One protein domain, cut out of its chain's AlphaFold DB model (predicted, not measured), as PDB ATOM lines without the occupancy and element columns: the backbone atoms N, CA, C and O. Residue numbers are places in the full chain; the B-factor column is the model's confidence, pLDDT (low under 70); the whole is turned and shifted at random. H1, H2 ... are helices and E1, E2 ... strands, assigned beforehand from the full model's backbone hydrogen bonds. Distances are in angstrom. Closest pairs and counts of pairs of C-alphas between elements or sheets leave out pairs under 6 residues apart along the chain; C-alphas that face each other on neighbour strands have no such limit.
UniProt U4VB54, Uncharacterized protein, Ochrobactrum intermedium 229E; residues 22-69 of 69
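Overview. This is residues 22 to 69 of the 69 residues of an uncharacterized protein of Ochrobactrum intermedium 229E (UniProt U4VB54). With little regular structure, this is a small two-stranded hairpin, E1 and E2, with the short helix H1 near E1; the long unnamed stretch of residues 22 to 39 leads in at the end away from the hairpin's turn, and its residues 29 to 34 stick out. The printed part has 48 residues, under half of them in the named elements E1, E2 and H1, in that order; the class is mixed and the sheet E1 - E2 antiparallel. It is loose, with a radius of gyration of the C-alphas of 12.2 A, and spans 35 by 20 by 20 A.

Arrangement. Past residue 39, look at E1, residues 40 to 43, and E2, residues 51 to 54, an antiparallel hairpin at 166 degrees. N 40 and O 54, 3.0 A apart, are within hydrogen-bond range. The closest C-alphas of E1 and H1, residues 63 to 68, are those of Leu 41 and Leu 67, 7.3 A apart. In H1, 1 of 2 O i to N i+4 pairs is within range.

Along the chain. Find C-alpha 40 at (143.261, 189.335, 154.632); E1 runs 10.2 A from there. E2 runs 10.0 A. H1 runs 9.4 A to C-alpha 68 at (141.919, 200.063, 150.506).

Size, cuts and confidence. The C-alphas farthest apart, of Tyr 22 and Asp 46, are 37.1 A apart. The printed part has no cut, and both links are short. Only residue 69 has pLDDT under 70.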
ATOM      1  N   TYR A  22     149.672 183.781 177.134       94.38
ATOM      2  CA  TYR A  22     149.131 182.931 176.081       94.38
ATOM      3  C   TYR A  22     148.116 183.733 175.284       94.38
ATOM      4  O   TYR A  22     147.381 184.534 175.856       94.38
ATOM      5  N   ASP A  23     148.085 183.502 173.979       90.06
ATOM      6  CA  ASP A  23     147.153 184.158 173.074       90.06
ATOM      7  C   ASP A  23     146.844 183.236 171.889       90.06
ATOM      8  O   ASP A  23     147.628 182.330 171.574       90.06
ATOM      9  N   VAL A  24     145.706 183.460 171.236       86.81
ATOM     10  CA  VAL A  24     145.290 182.731 170.038       86.81
ATOM     11  C   VAL A  24     145.613 183.579 168.818       86.81
ATOM     12  O   VAL A  24     145.043 184.643 168.600       86.81
ATOM     13  N   LYS A  25     146.517 183.078 167.977       83.88
ATOM     14  CA  LYS A  25     146.808 183.709 166.690       83.88
ATOM     15  C   LYS A  25     145.758 183.285 165.669       83.88
ATOM     16  O   LYS A  25     145.645 182.101 165.362       83.88
ATOM     17  N   THR A  26     145.041 184.244 165.096       84.12
ATOM     18  CA  THR A  26     144.226 184.007 163.900       84.12
ATOM     19  C   THR A  26     145.141 184.007 162.682       84.12
ATOM     20  O   THR A  26     145.664 185.054 162.304       84.12
ATOM     21  N   VAL A  27     145.365 182.837 162.092       87.06
ATOM     22  CA  VAL A  27     146.175 182.683 160.879       87.06
ATOM     23  C   VAL A  27     145.335 182.076 159.766       87.06
ATOM     24  O   VAL A  27     144.378 181.345 160.018       87.06
ATOM     25  N   LEU A  28     145.685 182.393 158.523       87.94
ATOM     26  CA  LEU A  28     145.125 181.692 157.374       87.94
ATOM     27  C   LEU A  28     145.639 180.253 157.371       87.94
ATOM     28  O   LEU A  28     146.802 180.021 157.685       87.94
ATOM     29  N   ILE A  29     144.810 179.309 156.920       88.81
ATOM     30  CA  ILE A  29     145.176 177.881 156.828       88.81
ATOM     31  C   ILE A  29     146.494 177.694 156.057       88.81
ATOM     32  O   ILE A  29     147.365 176.932 156.463       88.81
ATOM     33  N   LYS A  30     146.684 178.451 154.966       87.88
ATOM     34  CA  LYS A  30     147.911 178.408 154.150       87.88
ATOM     35  C   LYS A  30     149.184 178.816 154.911       87.88
ATOM     36  O   LYS A  30     150.276 178.518 154.448       87.88
ATOM     37  N   ASN A  31     149.034 179.510 156.039       89.00
ATOM     38  CA  ASN A  31     150.103 180.053 156.870       89.00
ATOM     39  C   ASN A  31     150.238 179.315 158.216       89.00
ATOM     40  O   ASN A  31     150.902 179.808 159.116       89.00
ATOM     41  N   GLU A  32     149.650 178.127 158.395       86.81
ATOM     42  CA  GLU A  32     149.864 177.346 159.629       86.81
ATOM     43  C   GLU A  32     151.299 176.808 159.769       86.81
ATOM     44  O   GLU A  32     151.751 176.498 160.872       86.81
ATOM     45  N   HIS A  33     152.023 176.689 158.655       88.94
ATOM     46  CA  HIS A  33     153.381 176.143 158.613       88.94
ATOM     47  C   HIS A  33     154.483 177.212 158.655       88.94
ATOM     48  O   HIS A  33     155.661 176.860 158.744       88.94
ATOM     49  N   ASP A  34     154.126 178.495 158.601       87.56
ATOM     50  CA  ASP A  34     155.062 179.615 158.665       87.56
ATOM     51  C   ASP A  34     154.573 180.710 159.632       87.56
ATOM     52  O   ASP A  34     153.470 180.659 160.161       87.56
ATOM     53  N   ASP A  35     155.423 181.696 159.937       82.75
ATOM     54  CA  ASP A  35     155.011 182.865 160.741       82.75
ATOM     55  C   ASP A  35     154.458 184.004 159.858       82.75
ATOM     56  O   ASP A  35     154.405 185.169 160.275       82.75
ATOM     57  N   GLY A  36     154.069 183.693 158.621       84.94
ATOM     58  CA  GLY A  36     153.395 184.611 157.719       84.94
ATOM     59  C   GLY A  36     152.025 184.973 158.277       84.94
ATOM     60  O   GLY A  36     151.194 184.121 158.567       84.94
ATOM     61  N   ARG A  37     151.779 186.268 158.454       85.88
ATOM     62  CA  ARG A  37     150.489 186.795 158.922       85.88
ATOM     63  C   ARG A  37     150.079 187.982 158.049       85.88
ATOM     64  O   ARG A  37     150.098 189.116 158.528       85.88
ATOM     65  N   PRO A  38     149.829 187.740 156.746       87.19
ATOM     66  CA  PRO A  38     149.382 188.791 155.846       87.19
ATOM     67  C   PRO A  38     147.965 189.220 156.222       87.19
ATOM     68  O   PRO A  38     147.157 188.383 156.625       87.19
ATOM     69  N   ILE A  39     147.661 190.503 156.033       89.25
ATOM     70  CA  ILE A  39     146.295 191.007 156.188       89.25
ATOM     71  C   ILE A  39     145.425 190.344 155.126       89.25
ATOM     72  O   ILE A  39     145.724 190.430 153.934       89.25
ATOM     73  N   LEU A  40     144.342 189.691 155.543       89.44
ATOM     74  CA  LEU A  40     143.261 189.335 154.632       89.44
ATOM     75  C   LEU A  40     142.156 190.372 154.794       89.44
ATOM     76  O   LEU A  40     141.531 190.459 155.850       89.44
ATOM     77  N   LEU A  41     141.906 191.114 153.724       90.75
ATOM     78  CA  LEU A  41     140.808 192.057 153.622       90.75
ATOM     79  C   LEU A  41     139.764 191.503 152.646       90.75
ATOM     80  O   LEU A  41     140.107 191.081 151.543       90.75
ATOM     81  N   GLN A  42     138.497 191.493 153.050       91.31
ATOM     82  CA  GLN A  42     137.382 191.065 152.208       91.31
ATOM     83  C   GLN A  42     136.283 192.128 152.204       91.31
ATOM     84  O   GLN A  42     135.721 192.438 153.255       91.31
ATOM     85  N   HIS A  43     135.965 192.644 151.017       92.06
ATOM     86  CA  HIS A  43     134.794 193.483 150.764       92.06
ATOM     87  C   HIS A  43     133.543 192.616 150.579       92.06
ATOM     88  O   HIS A  43     133.631 191.520 150.019       92.06
ATOM     89  N   HIS A  44     132.382 193.102 151.022       94.81
ATOM     90  CA  HIS A  44     131.096 192.434 150.803       94.81
ATOM     91  C   HIS A  44     130.220 193.270 149.872       94.81
ATOM     92  O   HIS A  44     129.608 194.246 150.297       94.81
ATOM     93  N   ASP A  45     130.133 192.859 148.607       92.50
ATOM     94  CA  ASP A  45     129.433 193.618 147.557       92.50
ATOM     95  C   ASP A  45     127.930 193.799 147.835       92.50
ATOM     96  O   ASP A  45     127.338 194.806 147.445       92.50
ATOM     97  N   ASP A  46     127.325 192.862 148.569       96.12
ATOM     98  CA  ASP A  46     125.902 192.879 148.923       96.12
ATOM     99  C   ASP A  46     125.560 193.874 150.049       96.12
ATOM    100  O   ASP A  46     124.383 194.152 150.294       96.12
ATOM    101  N   MET A  47     126.560 194.416 150.757       95.75
ATOM    102  CA  MET A  47     126.350 195.371 151.845       95.75
ATOM    103  C   MET A  47     127.377 196.512 151.792       95.75
ATOM    104  O   MET A  47     128.486 196.371 152.315       95.75
ATOM    105  N   PRO A  48     127.002 197.673 151.216       92.44
ATOM    106  CA  PRO A  48     127.906 198.805 151.058       92.44
ATOM    107  C   PRO A  48     128.568 199.217 152.376       92.44
ATOM    108  O   PRO A  48     127.893 199.499 153.366       92.44
ATOM    109  N   GLY A  49     129.902 199.272 152.372       89.75
ATOM    110  CA  GLY A  49     130.705 199.672 153.529       89.75
ATOM    111  C   GLY A  49     131.056 198.543 154.503       89.75
ATOM    112  O   GLY A  49     131.724 198.817 155.500       89.75
ATOM    113  N   LEU A  50     130.659 197.291 154.238       94.50
ATOM    114  CA  LEU A  50     131.090 196.150 155.046       94.50
ATOM    115  C   LEU A  50     132.434 195.594 154.567       94.50
ATOM    116  O   LEU A  50     132.596 195.199 153.413       94.50
ATOM    117  N   TRP A  51     133.348 195.445 155.525       92.69
ATOM    118  CA  TRP A  51     134.636 194.792 155.341       92.69
ATOM    119  C   TRP A  51     134.895 193.770 156.449       92.69
ATOM    120  O   TRP A  51     134.659 194.046 157.626       92.69
ATOM    121  N   SER A  52     135.429 192.609 156.077       91.81
ATOM    122  CA  SER A  52     136.019 191.647 157.009       91.81
ATOM    123  C   SER A  52     137.537 191.756 156.965       91.81
ATOM    124  O   SER A  52     138.131 191.729 155.889       91.81
ATOM    125  N   VAL A  53     138.162 191.823 158.140       89.62
ATOM    126  CA  VAL A  53     139.620 191.834 158.292       89.62
ATOM    127  C   VAL A  53     140.021 190.615 159.113       89.62
ATOM    128  O   VAL A  53     139.601 190.483 160.263       89.62
ATOM    129  N   LEU A  54     140.824 189.719 158.540       87.56
ATOM    130  CA  LEU A  54     141.488 188.649 159.283       87.56
ATOM    131  C   LEU A  54     142.967 189.005 159.426       87.56
ATOM    132  O   LEU A  54     143.603 189.430 158.464       87.56
ATOM    133  N   GLY A  55     143.436 188.881 160.668       75.69
ATOM    134  CA  GLY A  55     144.465 189.725 161.263       75.69
ATOM    135  C   GLY A  55     145.837 189.793 160.596       75.69
ATOM    136  O   GLY A  55     146.172 189.091 159.650       75.69
ATOM    137  N   SER A  56     146.654 190.650 161.198       71.50
ATOM    138  CA  SER A  56     148.038 190.920 160.836       71.50
ATOM    139  C   SER A  56     148.920 190.912 162.085       71.50
ATOM    140  O   SER A  56     148.453 190.702 163.209       71.50
ATOM    141  N   LYS A  57     150.223 191.102 161.918       84.94
ATOM    142  CA  LYS A  57     151.115 191.437 163.024       84.94
ATOM    143  C   LYS A  57     150.972 192.926 163.386       84.94
ATOM    144  O   LYS A  57     150.618 193.754 162.559       84.94
ATOM    145  N   ILE A  58     151.275 193.300 164.628       86.69
ATOM    146  CA  ILE A  58     151.184 194.716 165.043       86.69
ATOM    147  C   ILE A  58     152.118 195.600 164.200       86.69
ATOM    148  O   ILE A  58     151.771 196.732 163.875       86.69
ATOM    149  N   ASP A  59     153.282 195.074 163.817       87.75
ATOM    150  CA  ASP A  59     154.273 195.767 162.996       87.75
ATOM    151  C   ASP A  59     153.803 196.059 161.567       87.75
ATOM    152  O   ASP A  59     154.345 196.971 160.950       87.75
ATOM    153  N   ASN A  60     152.786 195.356 161.056       83.50
ATOM    154  CA  ASN A  60     152.327 195.499 159.675       83.50
ATOM    155  C   ASN A  60     150.876 195.997 159.551       83.50
ATOM    156  O   ASN A  60     150.231 195.818 158.525       83.50
ATOM    157  N   ILE A  61     150.349 196.653 160.591       86.06
ATOM    158  CA  ILE A  61     148.987 197.214 160.584       86.06
ATOM    159  C   ILE A  61     148.750 198.228 159.452       86.06
ATOM    160  O   ILE A  61     147.622 198.384 158.987       86.06
ATOM    161  N   TYR A  62     149.804 198.911 158.999       88.12
ATOM    162  CA  TYR A  62     149.718 199.919 157.944       88.12
ATOM    163  C   TYR A  62     149.597 199.331 156.536       88.12
ATOM    164  O   TYR A  62     149.093 200.030 155.663       88.12
ATOM    165  N   ASP A  63     149.929 198.050 156.338       87.31
ATOM    166  CA  ASP A  63     149.699 197.330 155.076       87.31
ATOM    167  C   ASP A  63     148.214 197.374 154.675       87.31
ATOM    168  O   ASP A  63     147.869 197.271 153.503       87.31
ATOM    169  N   LEU A  64     147.310 197.552 155.651       87.19
ATOM    170  CA  LEU A  64     145.880 197.673 155.394       87.19
ATOM    171  C   LEU A  64     145.571 198.869 154.491       87.19
ATOM    172  O   LEU A  64     144.668 198.765 153.673       87.19
ATOM    173  N   LEU A  65     146.304 199.978 154.639       87.25
ATOM    174  CA  LEU A  65     146.078 201.198 153.862       87.25
ATOM    175  C   LEU A  65     146.338 200.968 152.371       87.25
ATOM    176  O   LEU A  65     145.588 201.475 151.549       87.25
ATOM    177  N   GLU A  66     147.327 200.139 152.035       86.56
ATOM    178  CA  GLU A  66     147.638 199.768 150.649       86.56
ATOM    179  C   GLU A  66     146.554 198.877 150.016       86.56
ATOM    180  O   GLU A  66     146.475 198.776 148.798       86.56
ATOM    181  N   LEU A  67     145.723 198.210 150.829       81.62
ATOM    182  CA  LEU A  67     144.653 197.319 150.359       81.62
ATOM    183  C   LEU A  67     143.308 198.029 150.143       81.62
ATOM    184  O   LEU A  67     142.414 197.436 149.539       81.62
ATOM    185  N   VAL A  68     143.133 199.240 150.686       80.56
ATOM    186  CA  VAL A  68     141.919 200.063 150.506       80.56
ATOM    187  C   VAL A  68     142.093 201.211 149.506       80.56
ATOM    188  O   VAL A  68     141.091 201.851 149.179       80.56
ATOM    189  N   GLU A  69     143.314 201.473 149.029       61.31
ATOM    190  CA  GLU A  69     143.578 202.327 147.855       61.31
ATOM    191  C   GLU A  69     143.271 201.599 146.535       61.31
ATOM    192  O   GLU A  69     142.704 202.262 145.634       61.31
TER     193      GLU A  69